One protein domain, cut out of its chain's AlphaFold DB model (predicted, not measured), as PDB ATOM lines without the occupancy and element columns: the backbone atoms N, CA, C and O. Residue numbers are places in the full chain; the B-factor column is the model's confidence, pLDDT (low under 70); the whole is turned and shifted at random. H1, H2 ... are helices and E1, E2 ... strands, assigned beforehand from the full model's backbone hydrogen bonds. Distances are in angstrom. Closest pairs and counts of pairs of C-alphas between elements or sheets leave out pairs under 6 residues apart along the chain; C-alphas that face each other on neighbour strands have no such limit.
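Overview. This is residues 2 to 13 and 24 to 79 of the 79 residues of a protein of Propionibacterium sp (UniProt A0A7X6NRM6). A small, twisted sheet of three strands has one long helix, H1, packed slantwise over one face, covering E2 and E3 but not the short edge strand E1. A short second helix, H2, only grazes the sheet, near Leu 30 of E2 and Glu 65 of E3. The printed part has 68 residues, with three named strands and two named helices in the order E1, E2, H1, E3, H2. The sheet's order is E1, E2, E3, mixed, and the class is mixed, helices and strands. The whole is compact, with a radius of gyration of the C-alphas of 12.1 A and spans of 34 by 30 by 20 A.

Arrangement. The inner strand E2, residues 24 to 31, has as neighbours the edge strands E1, residues 10 to 13, and E3, residues 58 to 66. E1 and E2 are antiparallel at 140 degrees, with N 30 and O 10 within hydrogen-bond range at 2.8 A. E2 and E3 are parallel at 23 degrees, with N 29 and O 63 at 2.8 A and N 61 and O 25 at 2.9 A. The sheet is only just strongly twisted, its C-alphas lying up to 4.1 A off the best plane. H1, residues 37 to 54, is on the sheet at a height of 8.7 A, over E2 and E3. It runs slantwise to the strands, at 40 degrees to E2 on the local plane. Its closest C-alphas to E3 are those of Val 52 and Ile 58, 6.2 A apart. These are two layers, a helix on one face of a sheet. E2, H1 and E3 form a strand-helix-strand unit, two parallel neighbour strands with a helix between, with a right-handed crossover. H2, residues 70 to 73, only grazes the sheet with residues 71 to 73; its closest C-alphas to E3 are those of Ser 72 and Glu 65, 6.1 A apart. H1 and H2 are apart. In H1, 13 of 14 O i to N i+4 pairs are within hydrogen-bond range; H2 is too short for such a pair.

Along the chain. E2 measures 22.4 A from first to last C-alpha, E3 25.4 A and H1 26.1 A; E1 has 4 residues and H2 also 4. E1 begins at C-alpha 10, (-42.218, 4.341, -31.280). H1 begins at C-alpha 37, (-32.890, 14.019, -41.437), and H2 ends at C-alpha 73, (-45.074, -1.170, -40.439).

Size, cuts and confidence. The two C-alphas farthest apart are those of Pro 56 and Pro 70, 33.7 A. Residues 14 to 23 are not printed, and C-alphas 13 and 24 are 13.5 A apart across the cut. The links E2 to H1, H1 to E3 and E3 to H2 are tight. The mean pLDDT of the printed part is 94.6; residues 77 to 79 are under 70.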
ATOM      1  N   ARG A   2     -37.666   6.224 -21.374       89.88
ATOM      2  CA  ARG A   2     -36.797   7.396 -21.649       89.88
ATOM      3  C   ARG A   2     -37.008   8.033 -23.035       89.88
ATOM      4  O   ARG A   2     -37.084   9.253 -23.131       89.88
ATOM      5  N   PHE A   3     -37.081   7.218 -24.088       95.31
ATOM      6  CA  PHE A   3     -37.135   7.693 -25.481       95.31
ATOM      7  C   PHE A   3     -38.520   7.585 -26.126       95.31
ATOM      8  O   PHE A   3     -38.887   8.412 -26.956       95.31
ATOM      9  N   ARG A   4     -39.296   6.570 -25.732       96.62
ATOM     10  CA  ARG A   4     -40.623   6.296 -26.286       96.62
ATOM     11  C   ARG A   4     -41.613   7.392 -25.900       96.62
ATOM     12  O   ARG A   4     -41.731   7.739 -24.726       96.62
ATOM     13  N   ARG A   5     -42.368   7.873 -26.882       96.88
ATOM     14  CA  ARG A   5     -43.507   8.778 -26.706       96.88
ATOM     15  C   ARG A   5     -44.670   8.205 -27.509       96.88
ATOM     16  O   ARG A   5     -44.602   8.286 -28.731       96.88
ATOM     17  N   PRO A   6     -45.698   7.633 -26.863       93.56
ATOM     18  CA  PRO A   6     -46.811   7.022 -27.579       93.56
ATOM     19  C   PRO A   6     -47.364   7.933 -28.676       93.56
ATOM     20  O   PRO A   6     -47.465   9.147 -28.475       93.56
ATOM     21  N   ASP A   7     -47.644   7.348 -29.838       92.38
ATOM     22  CA  ASP A   7     -48.170   8.028 -31.031       92.38
ATOM     23  C   ASP A   7     -47.266   9.134 -31.625       92.38
ATOM     24  O   ASP A   7     -47.685   9.879 -32.512       92.38
ATOM     25  N   GLN A   8     -46.015   9.262 -31.166       96.06
ATOM     26  CA  GLN A   8     -45.045  10.228 -31.705       96.06
ATOM     27  C   GLN A   8     -43.673   9.621 -31.980       96.06
ATOM     28  O   GLN A   8     -43.070   9.927 -33.006       96.06
ATOM     29  N   ILE A   9     -43.167   8.826 -31.040       98.00
ATOM     30  CA  ILE A   9     -41.887   8.134 -31.116       98.00
ATOM     31  C   ILE A   9     -42.080   6.709 -30.614       98.00
ATOM     32  O   ILE A   9     -42.288   6.487 -29.416       98.00
ATOM     33  N   GLU A  10     -41.980   5.759 -31.528       97.44
ATOM     34  CA  GLU A  10     -42.218   4.341 -31.280       97.44
ATOM     35  C   GLU A  10     -41.053   3.500 -31.802       97.44
ATOM     36  O   GLU A  10     -40.204   3.978 -32.553       97.44
ATOM     37  N   PHE A  11     -40.989   2.247 -31.362       96.38
ATOM     38  CA  PHE A  11     -39.930   1.322 -31.744       96.38
ATOM     39  C   PHE A  11     -40.527  -0.036 -32.070       96.38
ATOM     40  O   PHE A  11     -41.395  -0.517 -31.338       96.38
ATOM     41  N   HIS A  12     -40.029  -0.673 -33.120       95.19
ATOM     42  CA  HIS A  12     -40.476  -1.999 -33.533       95.19
ATOM     43  C   HIS A  12     -39.343  -2.763 -34.236       95.19
ATOM     44  O   HIS A  12     -38.201  -2.295 -34.286       95.19
ATOM     45  N   ALA A  13     -39.650  -3.980 -34.693       94.06
ATOM     46  CA  ALA A  13     -38.728  -4.851 -35.425       94.06
ATOM     47  C   ALA A  13     -37.360  -5.059 -34.735       94.06
ATOM     48  O   ALA A  13     -36.311  -5.062 -35.376       94.06
ATOM     49  N   PHE A  24     -25.026  -8.008 -32.068       97.94
ATOM     50  CA  PHE A  24     -25.615  -7.045 -32.986       97.94
ATOM     51  C   PHE A  24     -27.082  -6.855 -32.630       97.94
ATOM     52  O   PHE A  24     -27.750  -7.830 -32.271       97.94
ATOM     53  N   MET A  25     -27.563  -5.629 -32.779       97.50
ATOM     54  CA  MET A  25     -28.969  -5.270 -32.686       97.50
ATOM     55  C   MET A  25     -29.357  -4.433 -33.897       97.50
ATOM     56  O   MET A  25     -28.610  -3.556 -34.315       97.50
ATOM     57  N   GLU A  26     -30.535  -4.704 -34.429       96.88
ATOM     58  CA  GLU A  26     -31.235  -3.841 -35.366       96.88
ATOM     59  C   GLU A  26     -32.560  -3.441 -34.724       96.88
ATOM     60  O   GLU A  26     -33.203  -4.259 -34.058       96.88
ATOM     61  N   VAL A  27     -32.932  -2.176 -34.872       95.69
ATOM     62  CA  VAL A  27     -34.193  -1.642 -34.358       95.69
ATOM     63  C   VAL A  27     -34.722  -0.576 -35.303       95.69
ATOM     64  O   VAL A  27     -33.968   0.263 -35.797       95.69
ATOM     65  N   HIS A  28     -36.026  -0.587 -35.538       97.00
ATOM     66  CA  HIS A  28     -36.690   0.486 -36.258       97.00
ATOM     67  C   HIS A  28     -37.160   1.557 -35.272       97.00
ATOM     68  O   HIS A  28     -37.699   1.252 -34.204       97.00
ATOM     69  N   VAL A  29     -36.929   2.817 -35.628       97.94
ATOM     70  CA  VAL A  29     -37.215   4.001 -34.820       97.94
ATOM     71  C   VAL A  29     -38.210   4.866 -35.583       97.94
ATOM     72  O   VAL A  29     -37.860   5.537 -36.554       97.94
ATOM     73  N   LEU A  30     -39.456   4.861 -35.124       98.25
ATOM     74  CA  LEU A  30     -40.542   5.633 -35.707       98.25
ATOM     75  C   LEU A  30     -40.543   7.038 -35.110       98.25
ATOM     76  O   LEU A  30     -40.561   7.184 -33.891       98.25
ATOM     77  N   VAL A  31     -40.537   8.076 -35.946       98.56
ATOM     78  CA  VAL A  31     -40.515   9.493 -35.529       98.56
ATOM     79  C   VAL A  31     -41.513  10.334 -36.335       98.56
ATOM     80  O   VAL A  31     -42.001   9.890 -37.376       98.56
ATOM     81  N   PRO A  32     -41.838  11.577 -35.928       98.56
ATOM     82  CA  PRO A  32     -42.690  12.441 -36.736       98.56
ATOM     83  C   PRO A  32     -42.052  12.733 -38.100       98.56
ATOM     84  O   PRO A  32     -40.927  13.222 -38.170       98.56
ATOM     85  N   GLY A  33     -42.798  12.528 -39.190       97.62
ATOM     86  CA  GLY A  33     -42.296  12.740 -40.560       97.62
ATOM     87  C   GLY A  33     -41.916  14.188 -40.900       97.62
ATOM     88  O   GLY A  33     -41.328  14.444 -41.944       97.62
ATOM     89  N   SER A  34     -42.237  15.145 -40.027       97.88
ATOM     90  CA  SER A  34     -41.801  16.540 -40.131       97.88
ATOM     91  C   SER A  34     -40.383  16.783 -39.607       97.88
ATOM     92  O   SER A  34     -39.866  17.895 -39.743       97.88
ATOM     93  N   TRP A  35     -39.750  15.792 -38.973       98.25
ATOM     94  CA  TRP A  35     -38.365  15.914 -38.536       98.25
ATOM     95  C   TRP A  35     -37.429  16.004 -39.736       98.25
ATOM     96  O   TRP A  35     -37.592  15.318 -40.742       98.25
ATOM     97  N   THR A  36     -36.412  16.854 -39.617       98.69
ATOM     98  CA  THR A  36     -35.311  16.849 -40.574       98.69
ATOM     99  C   THR A  36     -34.503  15.567 -40.411       98.69
ATOM    100  O   THR A  36     -34.436  15.000 -39.318       98.69
ATOM    101  N   VAL A  37     -33.822  15.155 -41.481       98.44
ATOM    102  CA  VAL A  37     -32.890  14.019 -41.437       98.44
ATOM    103  C   VAL A  37     -31.864  14.197 -40.312       98.44
ATOM    104  O   VAL A  37     -31.637  13.258 -39.561       98.44
ATOM    105  N   SER A  38     -31.312  15.404 -40.132       98.75
ATOM    106  CA  SER A  38     -30.353  15.695 -39.055       98.75
ATOM    107  C   SER A  38     -30.937  15.447 -37.666       98.75
ATOM    108  O   SER A  38     -30.340  14.727 -36.881       98.75
ATOM    109  N   ARG A  39     -32.141  15.959 -37.380       98.56
ATOM    110  CA  ARG A  39     -32.785  15.746 -36.075       98.56
ATOM    111  C   ARG A  39     -33.067  14.266 -35.812       98.56
ATOM    112  O   ARG A  39     -32.958  13.803 -34.682       98.56
ATOM    113  N   GLY A  40     -33.482  13.551 -36.852       98.38
ATOM    114  CA  GLY A  40     -33.699  12.115 -36.793       98.38
ATOM    115  C   GLY A  40     -32.421  11.328 -36.519       98.38
ATOM    116  O   GLY A  40     -32.435  10.428 -35.687       98.38
ATOM    117  N   HIS A  41     -31.327  11.701 -37.183       98.56
ATOM    118  CA  HIS A  41     -30.005  11.128 -36.958       98.56
ATOM    119  C   HIS A  41     -29.529  11.367 -35.524       98.56
ATOM    120  O   HIS A  41     -29.222  10.396 -34.845       98.56
ATOM    121  N   ASP A  42     -29.571  12.610 -35.035       98.69
ATOM    122  CA  ASP A  42     -29.147  12.943 -33.668       98.69
ATOM    123  C   ASP A  42     -29.915  12.106 -32.629       98.69
ATOM    124  O   ASP A  42     -29.332  11.525 -31.719       98.69
ATOM    125  N   PHE A  43     -31.233  11.967 -32.808       98.44
ATOM    126  CA  PHE A  43     -32.052  11.131 -31.933       98.44
ATOM    127  C   PHE A  43     -31.702   9.639 -32.022       98.44
ATOM    128  O   PHE A  43     -31.731   8.938 -31.011       98.44
ATOM    129  N   ALA A  44     -31.406   9.130 -33.220       98.12
ATOM    130  CA  ALA A  44     -31.001   7.742 -33.399       98.12
ATOM    131  C   ALA A  44     -29.655   7.456 -32.714       98.12
ATOM    132  O   ALA A  44     -29.532   6.421 -32.061       98.12
ATOM    133  N   GLU A  45     -28.691   8.376 -32.801       98.38
ATOM    134  CA  GLU A  45     -27.408   8.274 -32.096       98.38
ATOM    135  C   GLU A  45     -27.606   8.292 -30.571       98.38
ATOM    136  O   GLU A  45     -27.098   7.404 -29.892       98.38
ATOM    137  N   ASP A  46     -28.449   9.184 -30.033       98.19
ATOM    138  CA  ASP A  46     -28.771   9.206 -28.594       98.19
ATOM    139  C   ASP A  46     -29.342   7.859 -28.094       98.19
ATOM    140  O   ASP A  46     -29.089   7.426 -26.963       98.19
ATOM    141  N   VAL A  47     -30.152   7.191 -28.925       97.38
ATOM    142  CA  VAL A  47     -30.705   5.860 -28.624       97.38
ATOM    143  C   VAL A  47     -29.614   4.790 -28.679       97.38
ATOM    144  O   VAL A  47     -29.575   3.926 -27.800       97.38
ATOM    145  N   ILE A  48     -28.736   4.834 -29.685       97.69
ATOM    146  CA  ILE A  48     -27.609   3.904 -29.829       97.69
ATOM    147  C   ILE A  48     -26.670   4.025 -28.627       97.69
ATOM    148  O   ILE A  48     -26.357   3.005 -28.012       97.69
ATOM    149  N   ASP A  49     -26.289   5.244 -28.245       97.62
ATOM    150  CA  ASP A  49     -25.422   5.501 -27.097       97.62
ATOM    151  C   ASP A  49     -26.020   4.914 -25.815       97.62
ATOM    152  O   ASP A  49     -25.351   4.174 -25.092       97.62
ATOM    153  N   ALA A  50     -27.317   5.128 -25.575       97.00
ATOM    154  CA  ALA A  50     -27.996   4.561 -24.411       97.00
ATOM    155  C   ALA A  50     -28.067   3.021 -24.427       97.00
ATOM    156  O   ALA A  50     -28.076   2.394 -23.367       97.00
ATOM    157  N   LEU A  51     -28.129   2.385 -25.601       95.38
ATOM    158  CA  LEU A  51     -28.080   0.923 -25.721       95.38
ATOM    159  C   LEU A  51     -26.668   0.387 -25.460       95.38
ATOM    160  O   LEU A  51     -26.519  -0.631 -24.780       95.38
ATOM    161  N   VAL A  52     -25.642   1.081 -25.954       96.31
ATOM    162  CA  VAL A  52     -24.231   0.739 -25.732       96.31
ATOM    163  C   VAL A  52     -23.846   0.928 -24.262       96.31
ATOM    164  O   VAL A  52     -23.133   0.094 -23.714       96.31
ATOM    165  N   GLU A  53     -24.374   1.941 -23.572       96.62
ATOM    166  CA  GLU A  53     -24.188   2.106 -22.121       96.62
ATOM    167  C   GLU A  53     -24.647   0.870 -21.326       96.62
ATOM    168  O   GLU A  53     -24.020   0.491 -20.335       96.62
ATOM    169  N   VAL A  54     -25.732   0.223 -21.764       95.31
ATOM    170  CA  VAL A  54     -26.287  -0.972 -21.111       95.31
ATOM    171  C   VAL A  54     -25.575  -2.249 -21.570       95.31
ATOM    172  O   VAL A  54     -25.395  -3.173 -20.773       95.31
ATOM    173  N   VAL A  55     -25.162  -2.316 -22.839       94.81
ATOM    174  CA  VAL A  55     -24.472  -3.467 -23.437       94.81
ATOM    175  C   VAL A  55     -23.227  -2.991 -24.204       94.81
ATOM    176  O   VAL A  55     -23.286  -2.825 -25.421       94.81
ATOM    177  N   PRO A  56     -22.076  -2.817 -23.529       92.06
ATOM    178  CA  PRO A  56     -20.906  -2.132 -24.100       92.06
ATOM    179  C   PRO A  56     -20.364  -2.686 -25.425       92.06
ATOM    180  O   PRO A  56     -19.828  -1.935 -26.233       92.06
ATOM    181  N   ASP A  57     -20.510  -3.991 -25.673       91.88
ATOM    182  CA  ASP A  57     -19.955  -4.659 -26.860       91.88
ATOM    183  C   ASP A  57     -20.982  -4.882 -27.989       91.88
ATOM    184  O   ASP A  57     -20.698  -5.591 -28.968       91.88
ATOM    185  N   ILE A  58     -22.190  -4.320 -27.868       96.62
ATOM    186  CA  ILE A  58     -23.212  -4.442 -28.906       96.62
ATOM    187  C   ILE A  58     -22.943  -3.476 -30.060       96.62
ATOM    188  O   ILE A  58     -22.527  -2.336 -29.877       96.62
ATOM    189  N   ARG A  59     -23.210  -3.929 -31.284       97.25
ATOM    190  CA  ARG A  59     -23.269  -3.065 -32.467       97.25
ATOM    191  C   ARG A  59     -24.716  -2.859 -32.859       97.25
ATOM    192  O   ARG A  59     -25.368  -3.821 -33.265       97.25
ATOM    193  N   VAL A  60     -25.196  -1.632 -32.733       97.75
ATOM    194  CA  VAL A  60     -26.575  -1.272 -33.058       97.75
ATOM    195  C   VAL A  60     -26.620  -0.626 -34.440       97.75
ATOM    196  O   VAL A  60     -25.779   0.208 -34.762       97.75
ATOM    197  N   SER A  61     -27.593  -1.012 -35.255       97.38
ATOM    198  CA  SER A  61     -28.015  -0.273 -36.444       97.38
ATOM    199  C   SER A  61     -29.487   0.086 -36.314       97.38
ATOM    200  O   SER A  61     -30.264  -0.678 -35.740       97.38
ATOM    201  N   THR A  62     -29.875   1.236 -36.853       97.12
ATOM    202  CA  THR A  62     -31.259   1.707 -36.795       97.12
ATOM    203  C   THR A  62     -31.791   2.024 -38.184       97.12
ATOM    204  O   THR A  62     -31.053   2.503 -39.049       97.12
ATOM    205  N   HIS A  63     -33.080   1.773 -38.393       96.56
ATOM    206  CA  HIS A  63     -33.835   2.381 -39.486       96.56
ATOM    207  C   HIS A  63     -34.712   3.471 -38.895       96.56
ATOM    208  O   HIS A  63     -35.494   3.221 -37.982       96.56
ATOM    209  N   LEU A  64     -34.532   4.698 -39.372       97.50
ATOM    210  CA  LEU A  64     -35.350   5.823 -38.956       97.50
ATOM    211  C   LEU A  64     -36.493   5.995 -39.946       97.50
ATOM    212  O   LEU A  64     -36.248   6.191 -41.139       97.50
ATOM    213  N   GLU A  65     -37.724   5.984 -39.447       97.94
ATOM    214  CA  GLU A  65     -38.892   5.980 -40.315       97.94
ATOM    215  C   GLU A  65     -40.027   6.882 -39.804       97.94
ATOM    216  O   GLU A  65     -40.126   7.150 -38.603       97.94
ATOM    217  N   PRO A  66     -40.896   7.407 -40.685       98.06
ATOM    218  CA  PRO A  66     -42.018   8.230 -40.256       98.06
ATOM    219  C   PRO A  66     -43.122   7.386 -39.606       98.06
ATOM    220  O   PRO A  66     -43.735   6.553 -40.261       98.06
ATOM    221  N   ILE A  67     -43.504   7.705 -38.369       97.69
ATOM    222  CA  ILE A  67     -44.592   7.024 -37.641       97.69
ATOM    223  C   ILE A  67     -45.949   7.063 -38.376       97.69
ATOM    224  O   ILE A  67     -46.815   6.224 -38.154       97.69
ATOM    225  N   GLY A  68     -46.153   8.043 -39.260       96.50
ATOM    226  CA  GLY A  68     -47.378   8.189 -40.049       96.50
ATOM    227  C   GLY A  68     -47.356   7.513 -41.425       96.50
ATOM    228  O   GLY A  68     -48.370   7.592 -42.115       96.50
ATOM    229  N   ASP A  69     -46.241   6.913 -41.862       96.75
ATOM    230  CA  ASP A  69     -46.175   6.192 -43.144       96.75
ATOM    231  C   ASP A  69     -46.578   4.724 -42.921       96.75
ATOM    232  O   ASP A  69     -45.885   4.007 -42.205       96.75
ATOM    233  N   PRO A  70     -47.669   4.223 -43.533       94.81
ATOM    234  CA  PRO A  70     -48.069   2.823 -43.390       94.81
ATOM    235  C   PRO A  70     -46.989   1.820 -43.814       94.81
ATOM    236  O   PRO A  70     -46.975   0.696 -43.317       94.81
ATOM    237  N   ARG A  71     -46.077   2.199 -44.722       94.56
ATOM    238  CA  ARG A  71     -44.973   1.322 -45.142       94.56
ATOM    239  C   ARG A  71     -43.971   1.073 -44.026       94.56
ATOM    240  O   ARG A  71     -43.297   0.053 -44.082       94.56
ATOM    241  N   SER A  72     -43.930   1.944 -43.021       95.62
ATOM    242  CA  SER A  72     -43.065   1.765 -41.862       95.62
ATOM    243  C   SER A  72     -43.453   0.608 -40.961       95.62
ATOM    244  O   SER A  72     -42.712   0.271 -40.059       95.62
ATOM    245  N   TYR A  73     -44.596  -0.025 -41.209       94.00
ATOM    246  CA  TYR A  73     -45.074  -1.170 -40.439       94.00
ATOM    247  C   TYR A  73     -45.119  -2.449 -41.281       94.00
ATOM    248  O   TYR A  73     -45.580  -3.489 -40.815       94.00
ATOM    249  N   ALA A  74     -44.685  -2.387 -42.545       89.31
ATOM    250  CA  ALA A  74     -44.833  -3.496 -43.483       89.31
ATOM    251  C   ALA A  74     -43.993  -4.724 -43.094       89.31
ATOM    252  O   ALA A  74     -44.372  -5.842 -43.431       89.31
ATOM    253  N   ASP A  75     -42.883  -4.525 -42.382       83.31
ATOM    254  CA  ASP A  75     -41.974  -5.592 -41.962       83.31
ATOM    255  C   ASP A  75     -42.280  -6.139 -40.554       83.31
ATOM    256  O   ASP A  75     -41.620  -7.074 -40.098       83.31
ATOM    257  N   GLU A  76     -43.307  -5.623 -39.864       74.44
ATOM    258  CA  GLU A  76     -43.751  -6.195 -38.583       74.44
ATOM    259  C   GLU A  76     -44.192  -7.657 -38.727       74.44
ATOM    260  O   GLU A  76     -44.102  -8.431 -37.775       74.44
ATOM    261  N   THR A  77     -44.640  -8.040 -39.924       69.56
ATOM    262  CA  THR A  77     -45.120  -9.389 -40.240       69.56
ATOM    263  C   THR A  77     -44.071 -10.295 -40.882       69.56
ATOM    264  O   THR A  77     -44.398 -11.432 -41.207       69.56
ATOM    265  N   ASP A  78     -42.829  -9.837 -41.077       67.94
ATOM    266  CA  ASP A  78     -41.767 -10.608 -41.754       67.94
ATOM    267  C   ASP A  78     -41.128 -11.711 -40.871       67.94
ATOM    268  O   ASP A  78     -39.993 -12.136 -41.111       67.94
ATOM    269  N   TYR A  79     -41.846 -12.208 -39.854       55.69
ATOM    270  CA  TYR A  79     -41.351 -13.185 -38.875       55.69
ATOM    271  C   TYR A  79     -42.340 -14.311 -38.574       55.69
ATOM    272  O   TYR A  79     -43.532 -14.017 -38.329       55.69
TER     273      TYR A  79